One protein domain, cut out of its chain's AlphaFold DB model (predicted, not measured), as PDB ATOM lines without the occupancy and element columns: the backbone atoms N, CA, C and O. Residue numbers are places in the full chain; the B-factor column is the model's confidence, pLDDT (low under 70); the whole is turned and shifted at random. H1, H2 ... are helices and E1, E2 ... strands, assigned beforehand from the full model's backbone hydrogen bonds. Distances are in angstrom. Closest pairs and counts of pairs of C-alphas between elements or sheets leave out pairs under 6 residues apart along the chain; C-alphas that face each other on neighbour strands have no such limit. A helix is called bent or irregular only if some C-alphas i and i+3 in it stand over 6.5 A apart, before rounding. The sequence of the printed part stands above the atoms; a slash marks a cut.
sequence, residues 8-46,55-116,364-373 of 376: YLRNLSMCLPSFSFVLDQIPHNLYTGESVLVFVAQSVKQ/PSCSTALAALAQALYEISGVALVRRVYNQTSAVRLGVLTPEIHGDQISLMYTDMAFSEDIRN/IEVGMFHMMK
ATOM      1  N   TYR A   8      78.820 116.034 118.758       34.62
ATOM      2  CA  TYR A   8      79.958 115.218 118.388       34.62
ATOM      3  C   TYR A   8      81.155 116.154 118.239       34.62
ATOM      4  O   TYR A   8      81.393 116.704 117.163       34.62
ATOM      5  N   LEU A   9      81.946 116.293 119.302       38.06
ATOM      6  CA  LEU A   9      83.347 116.684 119.166       38.06
ATOM      7  C   LEU A   9      84.100 115.495 118.557       38.06
ATOM      8  O   LEU A   9      84.895 114.821 119.201       38.06
ATOM      9  N   ARG A  10      83.788 115.176 117.293       31.44
ATOM     10  CA  ARG A  10      84.642 114.314 116.482       31.44
ATOM     11  C   ARG A  10      85.883 115.141 116.187       31.44
ATOM     12  O   ARG A  10      85.818 116.063 115.371       31.44
ATOM     13  N   ASN A  11      86.952 114.784 116.891       33.44
ATOM     14  CA  ASN A  11      88.242 115.460 116.964       33.44
ATOM     15  C   ASN A  11      88.266 116.627 117.965       33.44
ATOM     16  O   ASN A  11      88.415 117.782 117.578       33.44
ATOM     17  N   LEU A  12      88.272 116.308 119.268       35.38
ATOM     18  CA  LEU A  12      89.320 116.900 120.106       35.38
ATOM     19  C   LEU A  12      90.619 116.206 119.699       35.38
ATOM     20  O   LEU A  12      91.128 115.321 120.378       35.38
ATOM     21  N   SER A  13      91.147 116.555 118.529       30.17
ATOM     22  CA  SER A  13      92.565 116.348 118.383       30.17
ATOM     23  C   SER A  13      93.191 117.331 119.362       30.17
ATOM     24  O   SER A  13      93.252 118.531 119.086       30.17
ATOM     25  N   MET A  14      93.707 116.836 120.484       30.58
ATOM     26  CA  MET A  14      94.966 117.382 120.977       30.58
ATOM     27  C   MET A  14      96.018 117.101 119.891       30.58
ATOM     28  O   MET A  14      96.904 116.271 120.048       30.58
ATOM     29  N   CYS A  15      95.886 117.766 118.741       26.30
ATOM     30  CA  CYS A  15      96.945 117.922 117.767       26.30
ATOM     31  C   CYS A  15      97.901 118.938 118.386       26.30
ATOM     32  O   CYS A  15      97.921 120.109 118.027       26.30
ATOM     33  N   LEU A  16      98.678 118.484 119.365       29.03
ATOM     34  CA  LEU A  16     100.026 118.994 119.524       29.03
ATOM     35  C   LEU A  16     100.849 118.192 118.513       29.03
ATOM     36  O   LEU A  16     101.125 117.013 118.712       29.03
ATOM     37  N   PRO A  17     101.115 118.820 117.365       27.45
ATOM     38  CA  PRO A  17     102.335 119.592 117.300       27.45
ATOM     39  C   PRO A  17     101.988 121.039 116.951       27.45
ATOM     40  O   PRO A  17     101.479 121.327 115.874       27.45
ATOM     41  N   SER A  18     102.277 121.971 117.858       29.12
ATOM     42  CA  SER A  18     102.264 123.422 117.596       29.12
ATOM     43  C   SER A  18     100.917 124.103 117.275       29.12
ATOM     44  O   SER A  18     100.876 124.991 116.430       29.12
ATOM     45  N   PHE A  19      99.829 123.795 117.990       40.03
ATOM     46  CA  PHE A  19      98.798 124.822 118.220       40.03
ATOM     47  C   PHE A  19      99.141 125.553 119.517       40.03
ATOM     48  O   PHE A  19      98.919 125.050 120.616       40.03
ATOM     49  N   SER A  20      99.797 126.700 119.377       38.34
ATOM     50  CA  SER A  20     100.231 127.530 120.496       38.34
ATOM     51  C   SER A  20      99.012 128.105 121.218       38.34
ATOM     52  O   SER A  20      98.215 128.825 120.621       38.34
ATOM     53  N   PHE A  21      98.873 127.791 122.504       49.28
ATOM     54  CA  PHE A  21      97.958 128.481 123.408       49.28
ATOM     55  C   PHE A  21      98.472 129.911 123.589       49.28
ATOM     56  O   PHE A  21      99.523 130.106 124.192       49.28
ATOM     57  N   VAL A  22      97.789 130.903 123.019       51.03
ATOM     58  CA  VAL A  22      98.162 132.314 123.186       51.03
ATOM     59  C   VAL A  22      96.883 133.142 123.295       51.03
ATOM     60  O   VAL A  22      96.173 133.293 122.301       51.03
ATOM     61  N   LEU A  23      96.565 133.665 124.490       51.25
ATOM     62  CA  LEU A  23      95.417 134.570 124.685       51.25
ATOM     63  C   LEU A  23      95.534 135.848 123.840       51.25
ATOM     64  O   LEU A  23      94.527 136.396 123.410       51.25
ATOM     65  N   ASP A  24      96.762 136.306 123.586       55.16
ATOM     66  CA  ASP A  24      97.040 137.625 123.003       55.16
ATOM     67  C   ASP A  24      96.840 137.701 121.473       55.16
ATOM     68  O   ASP A  24      97.167 138.699 120.838       55.16
ATOM     69  N   GLN A  25      96.334 136.635 120.835       62.56
ATOM     70  CA  GLN A  25      96.319 136.531 119.368       62.56
ATOM     71  C   GLN A  25      94.942 136.460 118.709       62.56
ATOM     72  O   GLN A  25      94.887 136.477 117.477       62.56
ATOM     73  N   ILE A  26      93.833 136.408 119.456       77.25
ATOM     74  CA  ILE A  26      92.500 136.359 118.831       77.25
ATOM     75  C   ILE A  26      91.768 137.678 119.062       77.25
ATOM     76  O   ILE A  26      91.208 137.901 120.136       77.25
ATOM     77  N   PRO A  27      91.754 138.573 118.063       83.12
ATOM     78  CA  PRO A  27      91.128 139.863 118.234       83.12
ATOM     79  C   PRO A  27      89.601 139.709 118.183       83.12
ATOM     80  O   PRO A  27      89.053 138.931 117.397       83.12
ATOM     81  N   HIS A  28      88.894 140.475 119.019       84.12
ATOM     82  CA  HIS A  28      87.436 140.373 119.174       84.12
ATOM     83  C   HIS A  28      86.653 140.577 117.867       84.12
ATOM     84  O   HIS A  28      85.536 140.082 117.739       84.12
ATOM     85  N   ASN A  29      87.224 141.268 116.878       86.62
ATOM     86  CA  ASN A  29      86.606 141.465 115.563       86.62
ATOM     87  C   ASN A  29      86.545 140.187 114.708       86.62
ATOM     88  O   ASN A  29      85.922 140.209 113.650       86.62
ATOM     89  N   LEU A  30      87.217 139.109 115.123       89.31
ATOM     90  CA  LEU A  30      87.174 137.811 114.451       89.31
ATOM     91  C   LEU A  30      86.054 136.907 114.989       89.31
ATOM     92  O   LEU A  30      85.735 135.885 114.377       89.31
ATOM     93  N   TYR A  31      85.450 137.267 116.122       90.44
ATOM     94  CA  TYR A  31      84.308 136.539 116.655       90.44
ATOM     95  C   TYR A  31      83.086 136.728 115.764       90.44
ATOM     96  O   TYR A  31      82.764 137.827 115.316       90.44
ATOM     97  N   THR A  32      82.413 135.616 115.502       89.00
ATOM     98  CA  THR A  32      81.206 135.539 114.689       89.00
ATOM     99  C   THR A  32      80.123 134.772 115.443       89.00
ATOM    100  O   THR A  32      80.304 134.333 116.580       89.00
ATOM    101  N   GLY A  33      78.983 134.598 114.786       85.44
ATOM    102  CA  GLY A  33      77.855 133.845 115.304       85.44
ATOM    103  C   GLY A  33      76.878 134.687 116.118       85.44
ATOM    104  O   GLY A  33      77.149 135.799 116.556       85.44
ATOM    105  N   GLU A  34      75.684 134.127 116.284       85.12
ATOM    106  CA  GLU A  34      74.553 134.768 116.968       85.12
ATOM    107  C   GLU A  34      74.423 134.318 118.430       85.12
ATOM    108  O   GLU A  34      73.532 134.759 119.149       85.12
ATOM    109  N   SER A  35      75.256 133.370 118.863       86.50
ATOM    110  CA  SER A  35      75.130 132.741 120.173       86.50
ATOM    111  C   SER A  35      76.485 132.410 120.761       86.50
ATOM    112  O   SER A  35      77.311 131.794 120.087       86.50
ATOM    113  N   VAL A  36      76.630 132.697 122.046       89.38
ATOM    114  CA  VAL A  36      77.712 132.194 122.886       89.38
ATOM    115  C   VAL A  36      77.232 130.920 123.575       89.38
ATOM    116  O   VAL A  36      76.065 130.816 123.966       89.38
ATOM    117  N   LEU A  37      78.098 129.917 123.687       87.94
ATOM    118  CA  LEU A  37      77.767 128.658 124.352       87.94
ATOM    119  C   LEU A  37      78.645 128.456 125.568       87.94
ATOM    120  O   LEU A  37      79.844 128.674 125.504       87.94
ATOM    121  N   VAL A  38      78.052 127.959 126.645       88.75
ATOM    122  CA  VAL A  38      78.796 127.570 127.841       88.75
ATOM    123  C   VAL A  38      78.810 126.052 127.911       88.75
ATOM    124  O   VAL A  38      77.760 125.399 127.921       88.75
ATOM    125  N   PHE A  39      80.009 125.485 127.920       85.56
ATOM    126  CA  PHE A  39      80.220 124.062 128.094       85.56
ATOM    127  C   PHE A  39      80.279 123.737 129.579       85.56
ATOM    128  O   PHE A  39      81.151 124.209 130.307       85.56
ATOM    129  N   VAL A  40      79.340 122.894 130.002       82.94
ATOM    130  CA  VAL A  40      79.260 122.379 131.365       82.94
ATOM    131  C   VAL A  40      79.400 120.867 131.314       82.94
ATOM    132  O   VAL A  40      78.905 120.194 130.398       82.94
ATOM    133  N   ALA A  41      80.098 120.318 132.301       80.50
ATOM    134  CA  ALA A  41      80.261 118.884 132.410       80.50
ATOM    135  C   ALA A  41      78.910 118.201 132.626       80.50
ATOM    136  O   ALA A  41      78.043 118.683 133.359       80.50
ATOM    137  N   GLN A  42      78.734 117.047 131.992       76.12
ATOM    138  CA  GLN A  42      77.535 116.258 132.190       76.12
ATOM    139  C   GLN A  42      77.488 115.735 133.631       76.12
ATOM    140  O   GLN A  42      78.272 114.869 134.014       76.12
ATOM    141  N   SER A  43      76.530 116.222 134.419       67.50
ATOM    142  CA  SER A  43      76.206 115.626 135.711       67.50
ATOM    143  C   SER A  43      75.393 114.354 135.475       67.50
ATOM    144  O   SER A  43      74.178 114.367 135.265       67.50
ATOM    145  N   VAL A  44      76.074 113.210 135.444       62.81
ATOM    146  CA  VAL A  44      75.379 111.926 135.554       62.81
ATOM    147  C   VAL A  44      74.826 111.863 136.975       62.81
ATOM    148  O   VAL A  44      75.582 111.948 137.940       62.81
ATOM    149  N   LYS A  45      73.498 111.753 137.114       56.03
ATOM    150  CA  LYS A  45      72.899 111.366 138.394       56.03
ATOM    151  C   LYS A  45      73.463 109.991 138.717       56.03
ATOM    152  O   LYS A  45      73.164 109.048 137.990       56.03
ATOM    153  N   GLN A  46      74.317 109.917 139.728       51.97
ATOM    154  CA  GLN A  46      74.929 108.674 140.170       51.97
ATOM    155  C   GLN A  46      73.811 107.656 140.446       51.97
ATOM    156  O   GLN A  46      73.010 107.840 141.358       51.97
ATOM    157  N   PRO A  55      87.684 109.188 136.001       62.38
ATOM    158  CA  PRO A  55      87.601 110.557 136.472       62.38
ATOM    159  C   PRO A  55      86.231 111.108 136.080       62.38
ATOM    160  O   PRO A  55      85.797 110.975 134.931       62.38
ATOM    161  N   SER A  56      85.534 111.701 137.047       75.94
ATOM    162  CA  SER A  56      84.287 112.410 136.786       75.94
ATOM    163  C   SER A  56      84.525 113.408 135.652       75.94
ATOM    164  O   SER A  56      85.489 114.173 135.688       75.94
ATOM    165  N   CYS A  57      83.655 113.420 134.636       77.38
ATOM    166  CA  CYS A  57      83.786 114.340 133.498       77.38
ATOM    167  C   CYS A  57      83.850 115.813 133.944       77.38
ATOM    168  O   CYS A  57      84.453 116.640 133.265       77.38
ATOM    169  N   SER A  58      83.270 116.130 135.108       80.88
ATOM    170  CA  SER A  58      83.391 117.428 135.778       80.88
ATOM    171  C   SER A  58      84.819 117.768 136.178       80.88
ATOM    172  O   SER A  58      85.285 118.855 135.860       80.88
ATOM    173  N   THR A  59      85.531 116.839 136.813       85.06
ATOM    174  CA  THR A  59      86.923 117.033 137.231       85.06
ATOM    175  C   THR A  59      87.839 117.222 136.028       85.06
ATOM    176  O   THR A  59      88.705 118.087 136.057       85.06
ATOM    177  N   ALA A  60      87.622 116.466 134.946       85.56
ATOM    178  CA  ALA A  60      88.411 116.608 133.723       85.56
ATOM    179  C   ALA A  60      88.199 117.973 133.043       85.56
ATOM    180  O   ALA A  60      89.166 118.622 132.650       85.56
ATOM    181  N   LEU A  61      86.945 118.431 132.934       83.31
ATOM    182  CA  LEU A  61      86.629 119.743 132.361       83.31
ATOM    183  C   LEU A  61      87.186 120.885 133.220       83.31
ATOM    184  O   LEU A  61      87.755 121.827 132.675       83.31
ATOM    185  N   ALA A  62      87.050 120.784 134.544       86.38
ATOM    186  CA  ALA A  62      87.586 121.768 135.477       86.38
ATOM    187  C   ALA A  62      89.117 121.831 135.403       86.38
ATOM    188  O   ALA A  62      89.669 122.920 135.316       86.38
ATOM    189  N   ALA A  63      89.800 120.681 135.347       89.12
ATOM    190  CA  ALA A  63      91.251 120.629 135.188       89.12
ATOM    191  C   ALA A  63      91.712 121.257 133.863       89.12
ATOM    192  O   ALA A  63      92.692 121.996 133.848       89.12
ATOM    193  N   LEU A  64      90.994 121.012 132.760       86.50
ATOM    194  CA  LEU A  64      91.291 121.638 131.470       86.50
ATOM    195  C   LEU A  64      91.101 123.157 131.522       86.50
ATOM    196  O   LEU A  64      91.957 123.900 131.054       86.50
ATOM    197  N   ALA A  65      89.980 123.618 132.069       88.12
ATOM    198  CA  ALA A  65      89.682 125.038 132.151       88.12
ATOM    199  C   ALA A  65      90.654 125.775 133.085       88.12
ATOM    200  O   ALA A  65      91.129 126.848 132.732       88.12
ATOM    201  N   GLN A  66      91.027 125.154 134.207       89.06
ATOM    202  CA  GLN A  66      92.062 125.655 135.107       89.06
ATOM    203  C   GLN A  66      93.429 125.723 134.414       89.06
ATOM    204  O   GLN A  66      94.095 126.748 134.485       89.06
ATOM    205  N   ALA A  67      93.828 124.679 133.682       89.88
ATOM    206  CA  ALA A  67      95.089 124.684 132.942       89.88
ATOM    207  C   ALA A  67      95.120 125.777 131.860       89.88
ATOM    208  O   ALA A  67      96.126 126.464 131.706       89.88
ATOM    209  N   LEU A  68      94.017 125.971 131.128       87.19
ATOM    210  CA  LEU A  68      93.893 127.062 130.158       87.19
ATOM    211  C   LEU A  68      93.961 128.430 130.844       87.19
ATOM    212  O   LEU A  68      94.583 129.341 130.308       87.19
ATOM    213  N   TYR A  69      93.365 128.568 132.026       88.25
ATOM    214  CA  TYR A  69      93.415 129.801 132.802       88.25
ATOM    215  C   TYR A  69      94.840 130.115 133.284       88.25
ATOM    216  O   TYR A  69      95.340 131.211 133.045       88.25
ATOM    217  N   GLU A  70      95.540 129.136 133.865       89.25
ATOM    218  CA  GLU A  70      96.927 129.278 134.338       89.25
ATOM    219  C   GLU A  70      97.907 129.606 133.210       89.25
ATOM    220  O   GLU A  70      98.800 130.435 133.370       89.25
ATOM    221  N   ILE A  71      97.723 128.981 132.044       87.38
ATOM    222  CA  ILE A  71      98.565 129.214 130.863       87.38
ATOM    223  C   ILE A  71      98.206 130.543 130.179       87.38
ATOM    224  O   ILE A  71      98.918 130.969 129.271       87.38
ATOM    225  N   SER A  72      97.124 131.217 130.593       85.00
ATOM    226  CA  SER A  72      96.521 132.306 129.816       85.00
ATOM    227  C   SER A  72      96.379 131.871 128.350       85.00
ATOM    228  O   SER A  72      96.871 132.498 127.412       85.00
ATOM    229  N   GLY A  73      95.747 130.715 128.163       83.81
ATOM    230  CA  GLY A  73      95.556 130.044 126.891       83.81
ATOM    231  C   GLY A  73      94.087 129.928 126.499       83.81
ATOM    232  O   GLY A  73      93.188 129.875 127.335       83.81
ATOM    233  N   VAL A  74      93.851 129.826 125.193       86.31
ATOM    234  CA  VAL A  74      92.546 129.489 124.616       86.31
ATOM    235  C   VAL A  74      92.678 128.250 123.741       86.31
ATOM    236  O   VAL A  74      93.727 128.025 123.135       86.31
ATOM    237  N   ALA A  75      91.630 127.433 123.662       85.12
ATOM    238  CA  ALA A  75      91.636 126.227 122.836       85.12
ATOM    239  C   ALA A  75      90.817 126.434 121.555       85.12
ATOM    240  O   ALA A  75      89.657 126.829 121.605       85.12
ATOM    241  N   LEU A  76      91.400 126.133 120.394       87.25
ATOM    242  CA  LEU A  76      90.683 126.161 119.118       87.25
ATOM    243  C   LEU A  76      89.959 124.836 118.895       87.25
ATOM    244  O   LEU A  76      90.560 123.764 118.956       87.25
ATOM    245  N   VAL A  77      88.657 124.911 118.627       86.12
ATOM    246  CA  VAL A  77      87.790 123.737 118.545       86.12
ATOM    247  C   VAL A  77      86.925 123.767 117.297       86.12
ATOM    248  O   VAL A  77      86.262 124.750 116.963       86.12
ATOM    249  N   ARG A  78      86.886 122.614 116.628       87.06
ATOM    250  CA  ARG A  78      85.949 122.320 115.550       87.06
ATOM    251  C   ARG A  78      84.644 121.801 116.144       87.06
ATOM    252  O   ARG A  78      84.595 120.710 116.708       87.06
ATOM    253  N   ARG A  79      83.564 122.552 115.964       84.69
ATOM    254  CA  ARG A  79      82.229 122.201 116.443       84.69
ATOM    255  C   ARG A  79      81.341 121.753 115.292       84.69
ATOM    256  O   ARG A  79      81.250 122.402 114.255       84.69
ATOM    257  N   VAL A  80      80.605 120.671 115.521       85.69
ATOM    258  CA  VAL A  80      79.532 120.208 114.637       85.69
ATOM    259  C   VAL A  80      78.322 119.877 115.506       85.69
ATOM    260  O   VAL A  80      78.417 119.061 116.419       85.69
ATOM    261  N   TYR A  81      77.188 120.540 115.260       80.31
ATOM    262  CA  TYR A  81      75.979 120.333 116.067       80.31
ATOM    263  C   TYR A  81      75.289 119.000 115.752       80.31
ATOM    264  O   TYR A  81      74.924 118.256 116.656       80.31
ATOM    265  N   ASN A  82      75.120 118.695 114.467       82.88
ATOM    266  CA  ASN A  82      74.565 117.442 113.966       82.88
ATOM    267  C   ASN A  82      75.290 117.063 112.665       82.88
ATOM    268  O   ASN A  82      75.908 117.918 112.037       82.88
ATOM    269  N   GLN A  83      75.166 115.815 112.217       81.06
ATOM    270  CA  GLN A  83      75.768 115.308 110.978       81.06
ATOM    271  C   GLN A  83      75.368 116.115 109.730       81.06
ATOM    272  O   GLN A  83      76.106 116.133 108.753       81.06
ATOM    273  N   THR A  84      74.215 116.788 109.765       84.56
ATOM    274  CA  THR A  84      73.711 117.646 108.681       84.56
ATOM    275  C   THR A  84      74.071 119.123 108.843       84.56
ATOM    276  O   THR A  84      73.830 119.916 107.937       84.56
ATOM    277  N   SER A  85      74.583 119.527 110.008       85.06
ATOM    278  CA  SER A  85      74.935 120.918 110.284       85.06
ATOM    279  C   SER A  85      76.305 121.249 109.710       85.06
ATOM    280  O   SER A  85      77.218 120.427 109.757       85.06
ATOM    281  N   ALA A  86      76.457 122.480 109.224       85.75
ATOM    282  CA  ALA A  86      77.754 122.982 108.807       85.75
ATOM    283  C   ALA A  86      78.755 122.939 109.971       85.75
ATOM    284  O   ALA A  86      78.404 123.142 111.140       85.75
ATOM    285  N   VAL A  87      80.006 122.662 109.623       85.44
ATOM    286  CA  VAL A  87      81.128 122.699 110.554       85.44
ATOM    287  C   VAL A  87      81.385 124.148 110.940       85.44
ATOM    288  O   VAL A  87      81.448 125.013 110.072       85.44
ATOM    289  N   ARG A  88      81.565 124.403 112.233       88.12
ATOM    290  CA  ARG A  88      81.978 125.706 112.750       88.12
ATOM    291  C   ARG A  88      83.342 125.595 113.403       88.12
ATOM    292  O   ARG A  88      83.644 124.597 114.060       88.12
ATOM    293  N   LEU A  89      84.160 126.614 113.205       88.50
ATOM    294  CA  LEU A  89      85.385 126.808 113.957       88.50
ATOM    295  C   LEU A  89      85.081 127.791 115.081       88.50
ATOM    296  O   LEU A  89      84.329 128.738 114.880       88.50
ATOM    297  N   GLY A  90      85.618 127.558 116.268       89.25
ATOM    298  CA  GLY A  90      85.465 128.502 117.362       89.25
ATOM    299  C   GLY A  90      86.553 128.356 118.402       89.25
ATOM    300  O   GLY A  90      87.345 127.411 118.376       89.25
ATOM    301  N   VAL A  91      86.576 129.319 119.306       89.94
ATOM    302  CA  VAL A  91      87.508 129.377 120.423       89.94
ATOM    303  C   VAL A  91      86.794 128.959 121.703       89.94
ATOM    304  O   VAL A  91      85.629 129.299 121.901       89.94
ATOM    305  N   LEU A  92      87.489 128.210 122.554       89.50
ATOM    306  CA  LEU A  92      87.124 127.944 123.936       89.50
ATOM    307  C   LEU A  92      87.987 128.802 124.855       89.50
ATOM    308  O   LEU A  92      89.207 128.622 124.912       89.50
ATOM    309  N   THR A  93      87.328 129.683 125.593       89.44
ATOM    310  CA  THR A  93      87.939 130.553 126.594       89.44
ATOM    311  C   THR A  93      87.521 130.079 127.985       89.44
ATOM    312  O   THR A  93      86.324 129.876 128.212       89.44
ATOM    313  N   PRO A  94      88.468 129.861 128.914       90.31
ATOM    314  CA  PRO A  94      88.127 129.562 130.298       90.31
ATOM    315  C   PRO A  94      87.532 130.801 130.967       90.31
ATOM    316  O   PRO A  94      88.089 131.893 130.880       90.31
ATOM    317  N   GLU A  95      86.398 130.626 131.635       86.38
ATOM    318  CA  GLU A  95      85.728 131.686 132.379       86.38
ATOM    319  C   GLU A  95      85.443 131.203 133.805       86.38
ATOM    320  O   GLU A  95      84.821 130.151 134.010       86.38
ATOM    321  N   ILE A  96      85.932 131.967 134.784       84.94
ATOM    322  CA  ILE A  96      85.768 131.684 136.210       84.94
ATOM    323  C   ILE A  96      84.670 132.599 136.744       84.94
ATOM    324  O   ILE A  96      84.843 133.813 136.826       84.94
ATOM    325  N   HIS A  97      83.544 131.999 137.122       80.62
ATOM    326  CA  HIS A  97      82.427 132.687 137.760       80.62
ATOM    327  C   HIS A  97      82.283 132.181 139.193       80.62
ATOM    328  O   HIS A  97      81.610 131.179 139.446       80.62
ATOM    329  N   GLY A  98      82.920 132.871 140.141       81.12
ATOM    330  CA  GLY A  98      82.907 132.479 141.552       81.12
ATOM    331  C   GLY A  98      83.478 131.073 141.758       81.12
ATOM    332  O   GLY A  98      84.621 130.816 141.400       81.12
ATOM    333  N   ASP A  99      82.667 130.164 142.306       76.62
ATOM    334  CA  ASP A  99      83.048 128.766 142.583       76.62
ATOM    335  C   ASP A  99      82.897 127.828 141.364       76.62
ATOM    336  O   ASP A  99      83.126 126.622 141.444       76.62
ATOM    337  N   GLN A 100      82.471 128.348 140.207       79.06
ATOM    338  CA  GLN A 100      82.270 127.544 139.003       79.06
ATOM    339  C   GLN A 100      83.242 127.940 137.899       79.06
ATOM    340  O   GLN A 100      83.286 129.084 137.448       79.06
ATOM    341  N   ILE A 101      83.974 126.940 137.411       82.62
ATOM    342  CA  ILE A 101      84.812 127.063 136.223       82.62
ATOM    343  C   ILE A 101      84.026 126.527 135.027       82.62
ATOM    344  O   ILE A 101      83.536 125.393 135.041       82.62
ATOM    345  N   SER A 102      83.908 127.340 133.982       86.00
ATOM    346  CA  SER A 102      83.208 126.983 132.750       86.00
ATOM    347  C   SER A 102      84.049 127.305 131.518       86.00
ATOM    348  O   SER A 102      84.973 128.115 131.572       86.00
ATOM    349  N   LEU A 103      83.761 126.637 130.400       89.12
ATOM    350  CA  LEU A 103      84.387 126.952 129.116       89.12
ATOM    351  C   LEU A 103      83.371 127.660 128.225       89.12
ATOM    352  O   LEU A 103      82.356 127.071 127.842       89.12
ATOM    353  N   MET A 104      83.663 128.907 127.874       90.50
ATOM    354  CA  MET A 104      82.863 129.705 126.959       90.50
ATOM    355  C   MET A 104      83.330 129.473 125.523       90.50
ATOM    356  O   MET A 104      84.512 129.575 125.216       90.50
ATOM    357  N   TYR A 105      82.392 129.167 124.637       90.50
ATOM    358  CA  TYR A 105      82.627 128.959 123.221       90.50
ATOM    359  C   TYR A 105      82.032 130.072 122.383       90.50
ATOM    360  O   TYR A 105      80.825 130.339 122.448       90.50
ATOM    361  N   THR A 106      82.877 130.616 121.519       91.19
ATOM    362  CA  THR A 106      82.522 131.659 120.562       91.19
ATOM    363  C   THR A 106      82.915 131.200 119.163       91.19
ATOM    364  O   THR A 106      84.035 130.724 118.955       91.19
ATOM    365  N   ASP A 107      81.991 131.309 118.203       91.31
ATOM    366  CA  ASP A 107      82.287 130.987 116.806       91.31
ATOM    367  C   ASP A 107      83.350 131.976 116.277       91.31
ATOM    368  O   ASP A 107      83.354 133.160 116.618       91.31
ATOM    369  N   MET A 108      84.250 131.499 115.422       89.81
ATOM    370  CA  MET A 108      85.301 132.297 114.795       89.81
ATOM    371  C   MET A 108      85.080 132.353 113.285       89.81
ATOM    372  O   MET A 108      84.698 131.357 112.667       89.81
ATOM    373  N   ALA A 109      85.305 133.527 112.702       90.88
ATOM    374  CA  ALA A 109      85.169 133.753 111.271       90.88
ATOM    375  C   ALA A 109      86.143 132.877 110.467       90.88
ATOM    376  O   ALA A 109      87.313 132.721 110.835       90.88
ATOM    377  N   PHE A 110      85.671 132.330 109.346       89.88
ATOM    378  CA  PHE A 110      86.552 131.695 108.370       89.88
ATOM    379  C   PHE A 110      87.281 132.760 107.546       89.88
ATOM    380  O   PHE A 110      86.889 133.924 107.501       89.88
ATOM    381  N   SER A 111      88.340 132.364 106.837       89.69
ATOM    382  CA  SER A 111      89.071 133.281 105.953       89.69
ATOM    383  C   SER A 111      88.186 133.915 104.871       89.69
ATOM    384  O   SER A 111      88.459 135.032 104.443       89.69
ATOM    385  N   GLU A 112      87.116 133.230 104.460       90.31
ATOM    386  CA  GLU A 112      86.100 133.722 103.519       90.31
ATOM    387  C   GLU A 112      85.184 134.815 104.095       90.31
ATOM    388  O   GLU A 112      84.689 135.654 103.343       90.31
ATOM    389  N   ASP A 113      85.004 134.857 105.418       89.88
ATOM    390  CA  ASP A 113      84.173 135.858 106.097       89.88
ATOM    391  C   ASP A 113      84.923 137.189 106.303       89.88
ATOM    392  O   ASP A 113      84.309 138.249 106.483       89.88
ATOM    393  N   ILE A 114      86.261 137.161 106.267       90.00
ATOM    394  CA  ILE A 114      87.112 138.326 106.528       90.00
ATOM    395  C   ILE A 114      87.114 139.261 105.313       90.00
ATOM    396  O   ILE A 114      87.654 138.963 104.246       90.00
ATOM    397  N   ARG A 115      86.557 140.462 105.494       89.19
ATOM    398  CA  ARG A 115      86.553 141.510 104.465       89.19
ATOM    399  C   ARG A 115      87.781 142.404 104.596       89.19
ATOM    400  O   ARG A 115      87.868 143.229 105.500       89.19
ATOM    401  N   ASN A 116      88.687 142.304 103.629       89.69
ATOM    402  CA  ASN A 116      89.891 143.135 103.560       89.69
ATOM    403  C   ASN A 116      89.587 144.538 103.003       89.69
ATOM    404  O   ASN A 116      89.937 144.868 101.867       89.69
ATOM    405  N   ILE A 364      90.054 108.138 118.647       33.94
ATOM    406  CA  ILE A 364      89.059 109.193 118.870       33.94
ATOM    407  C   ILE A 364      88.419 108.941 120.235       33.94
ATOM    408  O   ILE A 364      87.530 108.100 120.359       33.94
ATOM    409  N   GLU A 365      88.848 109.674 121.263       30.80
ATOM    410  CA  GLU A 365      88.083 109.750 122.509       30.80
ATOM    411  C   GLU A 365      86.895 110.700 122.327       30.80
ATOM    412  O   GLU A 365      87.024 111.847 121.893       30.80
ATOM    413  N   VAL A 366      85.701 110.188 122.624       31.12
ATOM    414  CA  VAL A 366      84.432 110.900 122.476       31.12
ATOM    415  C   VAL A 366      84.052 111.500 123.828       31.12
ATOM    416  O   VAL A 366      83.576 110.794 124.714       31.12
ATOM    417  N   GLY A 367      84.240 112.811 123.985       31.58
ATOM    418  CA  GLY A 367      83.704 113.566 125.120       31.58
ATOM    419  C   GLY A 367      82.229 113.911 124.901       31.58
ATOM    420  O   GLY A 367      81.875 114.518 123.890       31.58
ATOM    421  N   MET A 368      81.358 113.518 125.836       29.78
ATOM    422  CA  MET A 368      79.922 113.815 125.798       29.78
ATOM    423  C   MET A 368      79.625 115.024 126.695       29.78
ATOM    424  O   MET A 368      79.837 114.969 127.904       29.78
ATOM    425  N   PHE A 369      79.150 116.124 126.106       36.56
ATOM    426  CA  PHE A 369      78.901 117.386 126.817       36.56
ATOM    427  C   PHE A 369      77.415 117.741 126.847       36.56
ATOM    428  O   PHE A 369      76.671 117.433 125.912       36.56
ATOM    429  N   HIS A 370      76.984 118.406 127.922       28.41
ATOM    430  CA  HIS A 370      75.619 118.905 128.060       28.41
ATOM    431  C   HIS A 370      75.555 120.393 127.698       28.41
ATOM    432  O   HIS A 370      76.385 121.181 128.138       28.41
ATOM    433  N   MET A 371      74.567 120.774 126.883       29.89
ATOM    434  CA  MET A 371      74.420 122.129 126.348       29.89
ATOM    435  C   MET A 371      73.306 122.877 127.087       29.89
ATOM    436  O   MET A 371      72.142 122.479 127.009       29.89
ATOM    437  N   MET A 372      73.637 123.996 127.733       27.73
ATOM    438  CA  MET A 372      72.656 125.016 128.110       27.73
ATOM    439  C   MET A 372      72.705 126.140 127.078       27.73
ATOM    440  O   MET A 372      73.743 126.753 126.852       27.73
ATOM    441  N   LYS A 373      71.578 126.374 126.402       25.33
ATOM    442  CA  LYS A 373      71.429 127.491 125.471       25.33
ATOM    443  C   LYS A 373      70.897 128.684 126.252       25.33
ATOM    444  O   LYS A 373      69.743 128.650 126.673       25.33
TER     445      LYS A 373
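What this domain is: This is residues 8 to 46, 55 to 116 and 364 to 373 of the 376 residues of the protein "Ku domain-containing protein" of Schistosoma mattheei (UniProt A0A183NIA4). One strongly twisted sheet of five strands forms a wall, with a single helix, H1, running slantwise over one face and no named helix over the other. The bent strand E1 and the long hairpin E3 and E4 make most of the sheet, the short E2 and E5 are its edges, and a long unnamed stretch, residues 8 to 30, runs round the outside. The printed part has 111 residues, with named elements in the order E1 H1 E2 E3 E4 E5; the sheet order is E2, E3, E4, E1, E5, antiparallel, though E1 and E5 meet only at a point. The class is mixed, helices and strands, with under half of the residues in named elements. The whole is compact, with a radius of gyration of the C-alphas of 14.4 A and spans of 52 by 35 by 29 A.

How they stand to each other: In the sheet, E3, residues 88 to 97, and E4, residues 100 to 108, form a hairpin, antiparallel at 154 degrees, with N 93 and O 104 2.8 A apart. E2, residues 75 to 79, is an edge strand and forms a hairpin with E3, with N 77 and O 90 2.8 A apart. E2, E3 and E4 are a meander, each strand the antiparallel neighbour of the one before. E1, residues 31 to 40, bends by 96 degrees at residue 34 and is antiparallel to E4, with N 39 and O 103 2.8 A apart. The other edge strand, E5, residues 370 to 372, meets E1 only at a point; E5 and E3 are apart. H1, residues 57 to 70, is on the sheet at a height of 8.3 A. It lies over E3, E1 and, only just, E4, on which 3 of its 14 C-alphas fall, and it runs slantwise to the strands, at 51 degrees to E1 on the local plane. The closest C-alphas of H1 and E3 are those of Ala 65 and Pro 94, 5.1 A apart. In H1 every O i to N i+4 pair is within hydrogen-bond range.

Where its parts are: E1 begins at C-alpha 31, (84.308, 136.539, 116.655), and is 21.0 A long. H1 is 19.9 A long, from C-alpha 57 at (83.786, 114.340, 133.498). E2 is 12.1 A, E3 26.0 A, E4 24.9 A and E5 6.8 A long; E5 ends at C-alpha 372, (72.656, 125.016, 128.110).

The domain as a whole: The C-alphas of Gln 46 and Asn 116 are the two farthest apart, at 52.5 A. Residues 47 to 54 and 117 to 363 are not printed; the C-alpha gaps across these cuts are 13.3 A and 37.2 A. Of the links that are printed whole, no link is long. The mean pLDDT of the printed part is 72.2, and residues 8 to 25, 43 to 46, 55 and 364 to 373 are under 70.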